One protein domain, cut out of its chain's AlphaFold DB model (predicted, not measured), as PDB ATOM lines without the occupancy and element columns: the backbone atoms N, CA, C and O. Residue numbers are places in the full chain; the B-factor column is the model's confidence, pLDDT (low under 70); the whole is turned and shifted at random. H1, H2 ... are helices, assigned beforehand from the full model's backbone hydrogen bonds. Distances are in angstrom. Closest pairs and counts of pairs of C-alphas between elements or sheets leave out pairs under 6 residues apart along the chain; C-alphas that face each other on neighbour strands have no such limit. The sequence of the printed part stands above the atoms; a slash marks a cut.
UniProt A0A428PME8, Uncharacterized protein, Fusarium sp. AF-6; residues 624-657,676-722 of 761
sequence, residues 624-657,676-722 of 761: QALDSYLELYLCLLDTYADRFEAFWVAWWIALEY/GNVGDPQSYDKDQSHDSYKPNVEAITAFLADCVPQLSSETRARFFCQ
ATOM      1  N   GLN A 624     -52.476 -31.011  88.676       77.69
ATOM      2  CA  GLN A 624     -51.963 -29.840  89.385       77.69
ATOM      3  C   GLN A 624     -50.913 -29.065  88.567       77.69
ATOM      4  O   GLN A 624     -50.888 -27.830  88.604       77.69
ATOM      5  N   ALA A 625     -50.062 -29.770  87.816       75.81
ATOM      6  CA  ALA A 625     -49.102 -29.153  86.908       75.81
ATOM      7  C   ALA A 625     -49.815 -28.419  85.759       75.81
ATOM      8  O   ALA A 625     -49.524 -27.250  85.510       75.81
ATOM      9  N   LEU A 626     -50.799 -29.063  85.120       76.62
ATOM     10  CA  LEU A 626     -51.603 -28.464  84.047       76.62
ATOM     11  C   LEU A 626     -52.358 -27.212  84.512       76.62
ATOM     12  O   LEU A 626     -52.312 -26.192  83.825       76.62
ATOM     13  N   ASP A 627     -52.984 -27.264  85.690       79.19
ATOM     14  CA  ASP A 627     -53.690 -26.121  86.282       79.19
ATOM     15  C   ASP A 627     -52.730 -24.942  86.518       79.19
ATOM     16  O   ASP A 627     -53.042 -23.797  86.189       79.19
ATOM     17  N   SER A 628     -51.515 -25.222  87.000       77.69
ATOM     18  CA  SER A 628     -50.496 -24.192  87.237       77.69
ATOM     19  C   SER A 628     -49.943 -23.597  85.931       77.69
ATOM     20  O   SER A 628     -49.603 -22.413  85.878       77.69
ATOM     21  N   TYR A 629     -49.872 -24.381  84.850       81.50
ATOM     22  CA  TYR A 629     -49.478 -23.880  83.525       81.50
ATOM     23  C   TYR A 629     -50.546 -23.004  82.898       81.50
ATOM     24  O   TYR A 629     -50.217 -22.002  82.260       81.50
ATOM     25  N   LEU A 630     -51.813 -23.365  83.083       81.19
ATOM     26  CA  LEU A 630     -52.925 -22.551  82.625       81.19
ATOM     27  C   LEU A 630     -52.967 -21.219  83.382       81.19
ATOM     28  O   LEU A 630     -53.118 -20.172  82.755       81.19
ATOM     29  N   GLU A 631     -52.756 -21.242  84.700       85.50
ATOM     30  CA  GLU A 631     -52.636 -20.033  85.521       85.50
ATOM     31  C   GLU A 631     -51.502 -19.125  85.012       85.50
ATOM     32  O   GLU A 631     -51.729 -17.947  84.733       85.50
ATOM     33  N   LEU A 632     -50.308 -19.682  84.770       84.81
ATOM     34  CA  LEU A 632     -49.176 -18.938  84.211       84.81
ATOM     35  C   LEU A 632     -49.468 -18.376  82.810       84.81
ATOM     36  O   LEU A 632     -49.131 -17.226  82.525       84.81
ATOM     37  N   TYR A 633     -50.111 -19.156  81.939       89.00
ATOM     38  CA  TYR A 633     -50.515 -18.711  80.602       89.00
ATOM     39  C   TYR A 633     -51.444 -17.499  80.681       89.00
ATOM     40  O   TYR A 633     -51.220 -16.505  79.991       89.00
ATOM     41  N   LEU A 634     -52.464 -17.566  81.541       83.81
ATOM     42  CA  LEU A 634     -53.435 -16.491  81.738       83.81
ATOM     43  C   LEU A 634     -52.781 -15.244  82.343       83.81
ATOM     44  O   LEU A 634     -53.022 -14.144  81.849       83.81
ATOM     45  N   CYS A 635     -51.896 -15.399  83.333       87.38
ATOM     46  CA  CYS A 635     -51.128 -14.286  83.898       87.38
ATOM     47  C   CYS A 635     -50.256 -13.592  82.845       87.38
ATOM     48  O   CYS A 635     -50.214 -12.362  82.782       87.38
ATOM     49  N   LEU A 636     -49.576 -14.357  81.985       85.69
ATOM     50  CA  LEU A 636     -48.768 -13.795  80.901       85.69
ATOM     51  C   LEU A 636     -49.633 -13.147  79.821       85.69
ATOM     52  O   LEU A 636     -49.250 -12.109  79.281       85.69
ATOM     53  N   LEU A 637     -50.793 -13.729  79.516       85.88
ATOM     54  CA  LEU A 637     -51.735 -13.172  78.554       85.88
ATOM     55  C   LEU A 637     -52.270 -11.822  79.031       85.88
ATOM     56  O   LEU A 637     -52.310 -10.892  78.234       85.88
ATOM     57  N   ASP A 638     -52.614 -11.698  80.314       87.31
ATOM     58  CA  ASP A 638     -53.044 -10.433  80.922       87.31
ATOM     59  C   ASP A 638     -51.898  -9.406  80.947       87.31
ATOM     60  O   ASP A 638     -52.042  -8.277  80.478       87.31
ATOM     61  N   THR A 639     -50.705  -9.833  81.376       85.44
ATOM     62  CA  THR A 639     -49.515  -8.966  81.480       85.44
ATOM     63  C   THR A 639     -49.052  -8.420  80.123       85.44
ATOM     64  O   THR A 639     -48.539  -7.302  80.044       85.44
ATOM     65  N   TYR A 640     -49.214  -9.195  79.046       88.25
ATOM     66  CA  TYR A 640     -48.735  -8.861  77.700       88.25
ATOM     67  C   TYR A 640     -49.863  -8.758  76.659       88.25
ATOM     68  O   TYR A 640     -49.602  -8.911  75.461       88.25
ATOM     69  N   ALA A 641     -51.100  -8.480  77.087       83.38
ATOM     70  CA  ALA A 641     -52.297  -8.492  76.236       83.38
ATOM     71  C   ALA A 641     -52.180  -7.602  74.984       83.38
ATOM     72  O   ALA A 641     -52.710  -7.922  73.919       83.38
ATOM     73  N   ASP A 642     -51.449  -6.490  75.083       84.88
ATOM     74  CA  ASP A 642     -51.232  -5.522  74.007       84.88
ATOM     75  C   ASP A 642     -49.968  -5.798  73.168       84.88
ATOM     76  O   ASP A 642     -49.690  -5.097  72.190       84.88
ATOM     77  N   ARG A 643     -49.181  -6.824  73.520       84.81
ATOM     78  CA  ARG A 643     -47.849  -7.088  72.952       84.81
ATOM     79  C   ARG A 643     -47.667  -8.563  72.606       84.81
ATOM     80  O   ARG A 643     -46.890  -9.270  73.240       84.81
ATOM     81  N   PHE A 644     -48.297  -8.983  71.507       79.31
ATOM     82  CA  PHE A 644     -48.244 -10.355  70.972       79.31
ATOM     83  C   PHE A 644     -46.833 -10.974  70.955       79.31
ATOM     84  O   PHE A 644     -46.643 -12.103  71.394       79.31
ATOM     85  N   GLU A 645     -45.820 -10.238  70.485       80.00
ATOM     86  CA  GLU A 645     -44.439 -10.744  70.459       80.00
ATOM     87  C   GLU A 645     -43.854 -10.956  71.863       80.00
ATOM     88  O   GLU A 645     -43.130 -11.921  72.087       80.00
ATOM     89  N   ALA A 646     -44.152 -10.059  72.805       83.19
ATOM     90  CA  ALA A 646     -43.657 -10.145  74.177       83.19
ATOM     91  C   ALA A 646     -44.313 -11.310  74.924       83.19
ATOM     92  O   ALA A 646     -43.613 -12.040  75.617       83.19
ATOM     93  N   PHE A 647     -45.613 -11.525  74.697       89.88
ATOM     94  CA  PHE A 647     -46.355 -12.667  75.218       89.88
ATOM     95  C   PHE A 647     -45.705 -13.997  74.824       89.88
ATOM     96  O   PHE A 647     -45.345 -14.787  75.691       89.88
ATOM     97  N   TRP A 648     -45.492 -14.234  73.523       87.31
ATOM     98  CA  TRP A 648     -44.945 -15.514  73.061       87.31
ATOM     99  C   TRP A 648     -43.514 -15.746  73.529       87.31
ATOM    100  O   TRP A 648     -43.166 -16.867  73.886       87.31
ATOM    101  N   VAL A 649     -42.688 -14.700  73.560       84.81
ATOM    102  CA  VAL A 649     -41.332 -14.807  74.108       84.81
ATOM    103  C   VAL A 649     -41.384 -15.147  75.598       84.81
ATOM    104  O   VAL A 649     -40.676 -16.050  76.029       84.81
ATOM    105  N   ALA A 650     -42.244 -14.483  76.375       84.62
ATOM    106  CA  ALA A 650     -42.407 -14.767  77.798       84.62
ATOM    107  C   ALA A 650     -42.896 -16.204  78.042       84.62
ATOM    108  O   ALA A 650     -42.338 -16.904  78.881       84.62
ATOM    109  N   TRP A 651     -43.885 -16.653  77.265       90.81
ATOM    110  CA  TRP A 651     -44.444 -18.000  77.342       90.81
ATOM    111  C   TRP A 651     -43.392 -19.074  77.080       90.81
ATOM    112  O   TRP A 651     -43.240 -19.995  77.871       90.81
ATOM    113  N   TRP A 652     -42.606 -18.940  76.014       85.38
ATOM    114  CA  TRP A 652     -41.576 -19.928  75.703       85.38
ATOM    115  C   TRP A 652     -40.426 -19.949  76.713       85.38
ATOM    116  O   TRP A 652     -39.926 -21.025  77.020       85.38
ATOM    117  N   ILE A 653     -40.039 -18.796  77.267       84.44
ATOM    118  CA  ILE A 653     -39.051 -18.747  78.358       84.44
ATOM    119  C   ILE A 653     -39.610 -19.442  79.604       84.44
ATOM    120  O   ILE A 653     -38.895 -20.210  80.243       84.44
ATOM    121  N   ALA A 654     -40.892 -19.222  79.921       85.06
ATOM    122  CA  ALA A 654     -41.593 -19.965  80.966       85.06
ATOM    123  C   ALA A 654     -41.528 -21.481  80.719       85.06
ATOM    124  O   ALA A 654     -41.154 -22.229  81.622       85.06
ATOM    125  N   LEU A 655     -41.835 -21.917  79.491       82.56
ATOM    126  CA  LEU A 655     -41.826 -23.330  79.116       82.56
ATOM    127  C   LEU A 655     -40.432 -23.970  79.222       82.56
ATOM    128  O   LEU A 655     -40.314 -25.124  79.612       82.56
ATOM    129  N   GLU A 656     -39.379 -23.250  78.846       81.38
ATOM    130  CA  GLU A 656     -38.027 -23.810  78.745       81.38
ATOM    131  C   GLU A 656     -37.287 -23.847  80.091       81.38
ATOM    132  O   GLU A 656     -36.500 -24.758  80.334       81.38
ATOM    133  N   TYR A 657     -37.538 -22.875  80.974       78.81
ATOM    134  CA  TYR A 657     -36.785 -22.728  82.226       78.81
ATOM    135  C   TYR A 657     -37.506 -23.234  83.468       78.81
ATOM    136  O   TYR A 657     -36.844 -23.546  84.456       78.81
ATOM    137  N   GLY A 676     -27.457 -13.490  78.636       72.38
ATOM    138  CA  GLY A 676     -26.385 -12.588  79.066       72.38
ATOM    139  C   GLY A 676     -26.402 -12.334  80.580       72.38
ATOM    140  O   GLY A 676     -26.476 -13.274  81.358       72.38
ATOM    141  N   ASN A 677     -26.304 -11.068  81.009       64.88
ATOM    142  CA  ASN A 677     -26.234 -10.666  82.430       64.88
ATOM    143  C   ASN A 677     -27.586 -10.694  83.171       64.88
ATOM    144  O   ASN A 677     -27.672 -10.211  84.302       64.88
ATOM    145  N   VAL A 678     -28.646 -11.179  82.530       64.50
ATOM    146  CA  VAL A 678     -29.956 -11.321  83.165       64.50
ATOM    147  C   VAL A 678     -29.839 -12.415  84.232       64.50
ATOM    148  O   VAL A 678     -29.251 -13.462  83.972       64.50
ATOM    149  N   GLY A 679     -30.288 -12.119  85.455       68.50
ATOM    150  CA  GLY A 679     -30.063 -12.968  86.630       68.50
ATOM    151  C   GLY A 679     -30.525 -14.411  86.423       68.50
ATOM    152  O   GLY A 679     -31.454 -14.660  85.665       68.50
ATOM    153  N   ASP A 680     -29.867 -15.351  87.105       74.06
ATOM    154  CA  ASP A 680     -30.215 -16.774  87.064       74.06
ATOM    155  C   ASP A 680     -31.712 -16.962  87.399       74.06
ATOM    156  O   ASP A 680     -32.126 -16.533  88.485       74.06
ATOM    157  N   PRO A 681     -32.524 -17.564  86.509       68.12
ATOM    158  CA  PRO A 681     -33.939 -17.851  86.758       68.12
ATOM    159  C   PRO A 681     -34.173 -18.554  88.102       68.12
ATOM    160  O   PRO A 681     -35.126 -18.236  88.810       68.12
ATOM    161  N   GLN A 682     -33.242 -19.422  88.517       68.25
ATOM    162  CA  GLN A 682     -33.315 -20.161  89.783       68.25
ATOM    163  C   GLN A 682     -33.151 -19.263  91.019       68.25
ATOM    164  O   GLN A 682     -33.519 -19.633  92.131       68.25
ATOM    165  N   SER A 683     -32.622 -18.048  90.860       76.50
ATOM    166  CA  SER A 683     -32.456 -17.105  91.971       76.50
ATOM    167  C   SER A 683     -33.764 -16.451  92.435       76.50
ATOM    168  O   SER A 683     -33.788 -15.921  93.551       76.50
ATOM    169  N   TYR A 684     -34.818 -16.517  91.614       68.44
ATOM    170  CA  TYR A 684     -36.175 -16.062  91.938       68.44
ATOM    171  C   TYR A 684     -37.012 -17.144  92.640       68.44
ATOM    172  O   TYR A 684     -38.057 -16.826  93.196       68.44
ATOM    173  N   ASP A 685     -36.518 -18.386  92.687       66.38
ATOM    174  CA  ASP A 685     -37.230 -19.558  93.209       66.38
ATOM    175  C   ASP A 685     -36.523 -20.175  94.433       66.38
ATOM    176  O   ASP A 685     -36.266 -21.373  94.524       66.38
ATOM    177  N   LYS A 686     -36.115 -19.327  95.387       62.50
ATOM    178  CA  LYS A 686     -35.285 -19.739  96.541       62.50
ATOM    179  C   LYS A 686     -36.026 -20.512  97.637       62.50
ATOM    180  O   LYS A 686     -35.360 -21.048  98.521       62.50
ATOM    181  N   ASP A 687     -37.354 -20.569  97.578       58.22
ATOM    182  CA  ASP A 687     -38.195 -21.116  98.650       58.22
ATOM    183  C   ASP A 687     -38.837 -22.477  98.309       58.22
ATOM    184  O   ASP A 687     -39.582 -23.019  99.127       58.22
ATOM    185  N   GLN A 688     -38.543 -23.075  97.147       55.91
ATOM    186  CA  GLN A 688     -39.068 -24.399  96.799       55.91
ATOM    187  C   GLN A 688     -38.204 -25.541  97.354       55.91
ATOM    188  O   GLN A 688     -37.032 -25.704  97.017       55.91
ATOM    189  N   SER A 689     -38.812 -26.392  98.187       50.12
ATOM    190  CA  SER A 689     -38.339 -27.765  98.373       50.12
ATOM    191  C   SER A 689     -38.561 -28.534  97.071       50.12
ATOM    192  O   SER A 689     -39.669 -28.487  96.539       50.12
ATOM    193  N   HIS A 690     -37.554 -29.277  96.604       52.47
ATOM    194  CA  HIS A 690     -37.566 -30.060  95.356       52.47
ATOM    195  C   HIS A 690     -38.729 -31.071  95.194       52.47
ATOM    196  O   HIS A 690     -38.859 -31.659  94.129       52.47
ATOM    197  N   ASP A 691     -39.585 -31.241  96.204       54.59
ATOM    198  CA  ASP A 691     -40.699 -32.195  96.218       54.59
ATOM    199  C   ASP A 691     -42.045 -31.603  95.734       54.59
ATOM    200  O   ASP A 691     -43.066 -32.287  95.741       54.59
ATOM    201  N   SER A 692     -42.094 -30.327  95.333       58.47
ATOM    202  CA  SER A 692     -43.327 -29.642  94.910       58.47
ATOM    203  C   SER A 692     -43.332 -29.368  93.401       58.47
ATOM    204  O   SER A 692     -42.690 -28.430  92.943       58.47
ATOM    205  N   TYR A 693     -44.150 -30.103  92.639       61.88
ATOM    206  CA  TYR A 693     -44.396 -29.892  91.196       61.88
ATOM    207  C   TYR A 693     -45.150 -28.589  90.848       61.88
ATOM    208  O   TYR A 693     -45.581 -28.406  89.710       61.88
ATOM    209  N   LYS A 694     -45.359 -27.681  91.810       68.06
ATOM    210  CA  LYS A 694     -46.106 -26.440  91.592       68.06
ATOM    211  C   LYS A 694     -45.156 -25.302  91.185       68.06
ATOM    212  O   LYS A 694     -44.434 -24.811  92.053       68.06
ATOM    213  N   PRO A 695     -45.154 -24.833  89.924       69.88
ATOM    214  CA  PRO A 695     -44.371 -23.664  89.540       69.88
ATOM    215  C   PRO A 695     -44.856 -22.426  90.308       69.88
ATOM    216  O   PRO A 695     -46.059 -22.189  90.443       69.88
ATOM    217  N   ASN A 696     -43.924 -21.627  90.831       81.00
ATOM    218  CA  ASN A 696     -44.252 -20.375  91.508       81.00
ATOM    219  C   ASN A 696     -44.610 -19.304  90.464       81.00
ATOM    220  O   ASN A 696     -43.752 -18.551  90.006       81.00
ATOM    221  N   VAL A 697     -45.886 -19.266  90.065       79.75
ATOM    222  CA  VAL A 697     -46.410 -18.380  89.009       79.75
ATOM    223  C   VAL A 697     -46.037 -16.915  89.255       79.75
ATOM    224  O   VAL A 697     -45.655 -16.220  88.313       79.75
ATOM    225  N   GLU A 698     -46.067 -16.450  90.506       80.25
ATOM    226  CA  GLU A 698     -45.693 -15.077  90.866       80.25
ATOM    227  C   GLU A 698     -44.201 -14.806  90.624       80.25
ATOM    228  O   GLU A 698     -43.850 -13.799  90.005       80.25
ATOM    229  N   ALA A 699     -43.320 -15.718  91.047       80.75
ATOM    230  CA  ALA A 699     -41.877 -15.587  90.841       80.75
ATOM    231  C   ALA A 699     -41.494 -15.654  89.353       80.75
ATOM    232  O   ALA A 699     -40.678 -14.856  88.887       80.75
ATOM    233  N   ILE A 700     -42.125 -16.556  88.593       81.56
ATOM    234  CA  ILE A 700     -41.907 -16.705  87.148       81.56
ATOM    235  C   ILE A 700     -42.384 -15.455  86.411       81.56
ATOM    236  O   ILE A 700     -41.669 -14.917  85.565       81.56
ATOM    237  N   THR A 701     -43.566 -14.946  86.753       81.19
ATOM    238  CA  THR A 701     -44.114 -13.736  86.130       81.19
ATOM    239  C   THR A 701     -43.243 -12.518  86.441       81.19
ATOM    240  O   THR A 701     -42.944 -11.741  85.532       81.19
ATOM    241  N   ALA A 702     -42.761 -12.380  87.681       82.38
ATOM    242  CA  ALA A 702     -41.834 -11.317  88.071       82.38
ATOM    243  C   ALA A 702     -40.502 -11.399  87.305       82.38
ATOM    244  O   ALA A 702     -40.047 -10.401  86.747       82.38
ATOM    245  N   PHE A 703     -39.919 -12.597  87.197       86.62
ATOM    246  CA  PHE A 703     -38.718 -12.830  86.396       86.62
ATOM    247  C   PHE A 703     -38.937 -12.434  84.929       86.62
ATOM    248  O   PHE A 703     -38.144 -11.686  84.355       86.62
ATOM    249  N   LEU A 704     -40.032 -12.881  84.313       85.56
ATOM    250  CA  LEU A 704     -40.330 -12.589  82.911       85.56
ATOM    251  C   LEU A 704     -40.585 -11.097  82.669       85.56
ATOM    252  O   LEU A 704     -40.137 -10.571  81.647       85.56
ATOM    253  N   ALA A 705     -41.246 -10.410  83.604       82.88
ATOM    254  CA  ALA A 705     -41.454  -8.965  83.555       82.88
ATOM    255  C   ALA A 705     -40.129  -8.183  83.551       82.88
ATOM    256  O   ALA A 705     -40.025  -7.170  82.857       82.88
ATOM    257  N   ASP A 706     -39.101  -8.681  84.241       81.75
ATOM    258  CA  ASP A 706     -37.761  -8.089  84.227       81.75
ATOM    259  C   ASP A 706     -36.959  -8.481  82.977       81.75
ATOM    260  O   ASP A 706     -36.215  -7.659  82.427       81.75
ATOM    261  N   CYS A 707     -37.109  -9.716  82.494       81.75
ATOM    262  CA  CYS A 707     -36.317 -10.266  81.395       81.75
ATOM    263  C   CYS A 707     -36.761  -9.770  80.018       81.75
ATOM    264  O   CYS A 707     -35.935  -9.339  79.209       81.75
ATOM    265  N   VAL A 708     -38.063  -9.819  79.727       82.69
ATOM    266  CA  VAL A 708     -38.612  -9.572  78.385       82.69
ATOM    267  C   VAL A 708     -38.317  -8.152  77.875       82.69
ATOM    268  O   VAL A 708     -37.923  -8.016  76.710       82.69
ATOM    269  N   PRO A 709     -38.410  -7.080  78.690       85.00
ATOM    270  CA  PRO A 709     -38.026  -5.734  78.263       85.00
ATOM    271  C   PRO A 709     -36.527  -5.570  77.970       85.00
ATOM    272  O   PRO A 709     -36.162  -4.700  77.179       85.00
ATOM    273  N   GLN A 710     -35.662  -6.393  78.577       81.88
ATOM    274  CA  GLN A 710     -34.208  -6.345  78.385       81.88
ATOM    275  C   GLN A 710     -33.751  -7.072  77.110       81.88
ATOM    276  O   GLN A 710     -32.607  -6.908  76.675       81.88
ATOM    277  N   LEU A 711     -34.638  -7.831  76.457       80.25
ATOM    278  CA  LEU A 711     -34.324  -8.509  75.204       80.25
ATOM    279  C   LEU A 711     -34.174  -7.507  74.058       80.25
ATOM    280  O   LEU A 711     -35.133  -6.862  73.603       80.25
ATOM    281  N   SER A 712     -32.953  -7.433  73.526       82.44
ATOM    282  CA  SER A 712     -32.669  -6.652  72.326       82.44
ATOM    283  C   SER A 712     -33.594  -7.071  71.172       82.44
ATOM    284  O   SER A 712     -34.030  -8.224  71.080       82.44
ATOM    285  N   SER A 713     -33.908  -6.143  70.264       75.00
ATOM    286  CA  SER A 713     -34.692  -6.457  69.060       75.00
ATOM    287  C   SER A 713     -34.032  -7.547  68.207       75.00
ATOM    288  O   SER A 713     -34.728  -8.317  67.552       75.00
ATOM    289  N   GLU A 714     -32.700  -7.646  68.241       79.00
ATOM    290  CA  GLU A 714     -31.943  -8.698  67.564       79.00
ATOM    291  C   GLU A 714     -32.152 -10.071  68.221       79.00
ATOM    292  O   GLU A 714     -32.406 -11.048  67.520       79.00
ATOM    293  N   THR A 715     -32.122 -10.145  69.555       74.50
ATOM    294  CA  THR A 715     -32.399 -11.379  70.312       74.50
ATOM    295  C   THR A 715     -33.821 -11.873  70.047       74.50
ATOM    296  O   THR A 715     -34.014 -13.050  69.751       74.50
ATOM    297  N   ARG A 716     -34.807 -10.965  70.051       74.19
ATOM    298  CA  ARG A 716     -36.204 -11.287  69.713       74.19
ATOM    299  C   ARG A 716     -36.348 -11.788  68.274       74.19
ATOM    300  O   ARG A 716     -37.001 -12.799  68.038       74.19
ATOM    301  N   ALA A 717     -35.690 -11.141  67.312       74.50
ATOM    302  CA  ALA A 717     -35.723 -11.573  65.915       74.50
ATOM    303  C   ALA A 717     -35.063 -12.946  65.701       74.50
ATOM    304  O   ALA A 717     -35.571 -13.742  64.912       74.50
ATOM    305  N   ARG A 718     -33.964 -13.249  66.407       74.94
ATOM    306  CA  ARG A 718     -33.319 -14.574  66.368       74.94
ATOM    307  C   ARG A 718     -34.221 -15.652  66.960       74.94
ATOM    308  O   ARG A 718     -34.376 -16.691  66.329       74.94
ATOM    309  N   PHE A 719     -34.862 -15.359  68.091       73.81
ATOM    310  CA  PHE A 719     -35.821 -16.253  68.736       73.81
ATOM    311  C   PHE A 719     -36.959 -16.646  67.780       73.81
ATOM    312  O   PHE A 719     -37.185 -17.824  67.547       73.81
ATOM    313  N   PHE A 720     -37.612 -15.694  67.106       70.50
ATOM    314  CA  PHE A 720     -38.676 -16.036  66.147       70.50
ATOM    315  C   PHE A 720     -38.177 -16.721  64.867       70.50
ATOM    316  O   PHE A 720     -38.931 -17.454  64.227       70.50
ATOM    317  N   CYS A 721     -36.917 -16.513  64.470       73.75
ATOM    318  CA  CYS A 721     -36.358 -17.189  63.299       73.75
ATOM    319  C   CYS A 721     -36.198 -18.702  63.494       73.75
ATOM    320  O   CYS A 721     -36.206 -19.407  62.487       73.75
ATOM    321  N   GLN A 722     -36.097 -19.200  64.731       69.50
ATOM    322  CA  GLN A 722     -35.950 -20.637  64.999       69.50
ATOM    323  C   GLN A 722     -37.244 -21.434  64.763       69.50
ATOM    324  O   GLN A 722     -37.187 -22.639  64.566       69.50
TER     325      GLN A 722
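What this domain is: This is residues 624 to 657 and 676 to 722 of the 761 residues of an uncharacterized protein of Fusarium sp. AF-6 (UniProt A0A428PME8). The helical hairpin of H1 and H2 and the helix H4, packed slantwise on both, make the core. Short H3 packs on H4, H5 lies near H2 at one end of the longest axis, and residues 685 to 696 loop round at the other. The printed part has 81 residues with five named helices, H1 to H5 in chain order, and no named strand; its class is all helix. It is compact, with a radius of gyration of the C-alphas of 13.0 A and spans of 38 by 27 by 21 A.

Where its parts are: H1, residues 624 to 639, begins at C-alpha 624 (-51.963, -29.840, 89.385) and is 22.5 A long from first to last C-alpha. H2, residues 644 to 657, measures 20.3 A. H3 is residues 681 to 684, 5.9 A. H4, residues 697 to 710, measures 20.2 A. H5, residues 713 to 721, measures 12.3 A and ends at C-alpha 721 (-36.358, -17.189, 63.299).

How they stand to each other: H4 is the hub, touching three helices. It touches H2 at a steep tilt of 57 degrees, opposite ways; their closest C-alphas, Ala 650 and Leu 704, are 5.9 A apart. With residues 697 to 701 alone it touches H1, closest at C-alphas Leu 632 and Val 697, 5.6 A. With residues 699 to 703 alone it touches H3, closest at C-alphas Tyr 684 and Ala 699, 5.8 A. The hairpin H1 and H2 has a shallow tilt of 30 degrees, with C-alphas Leu 636 and Phe 647 closest at 6.3 A. H5 is close to H2 but not clearly touching, and apart from H4. Every O i to N i+4 pair is within hydrogen-bond range in H1, H2 and H5, and 8 of 10 in H4; H3 is too short for one.

The domain as a whole: The C-alphas farthest apart, Asp 691 and Glu 714, are 38.1 A apart. Residues 658 to 675 are not printed; C-alphas 657 and 676 are 14.9 A apart. The link H3 to H4 is long. The pLDDT is under 70 in 18 residues, among them 684 to 695.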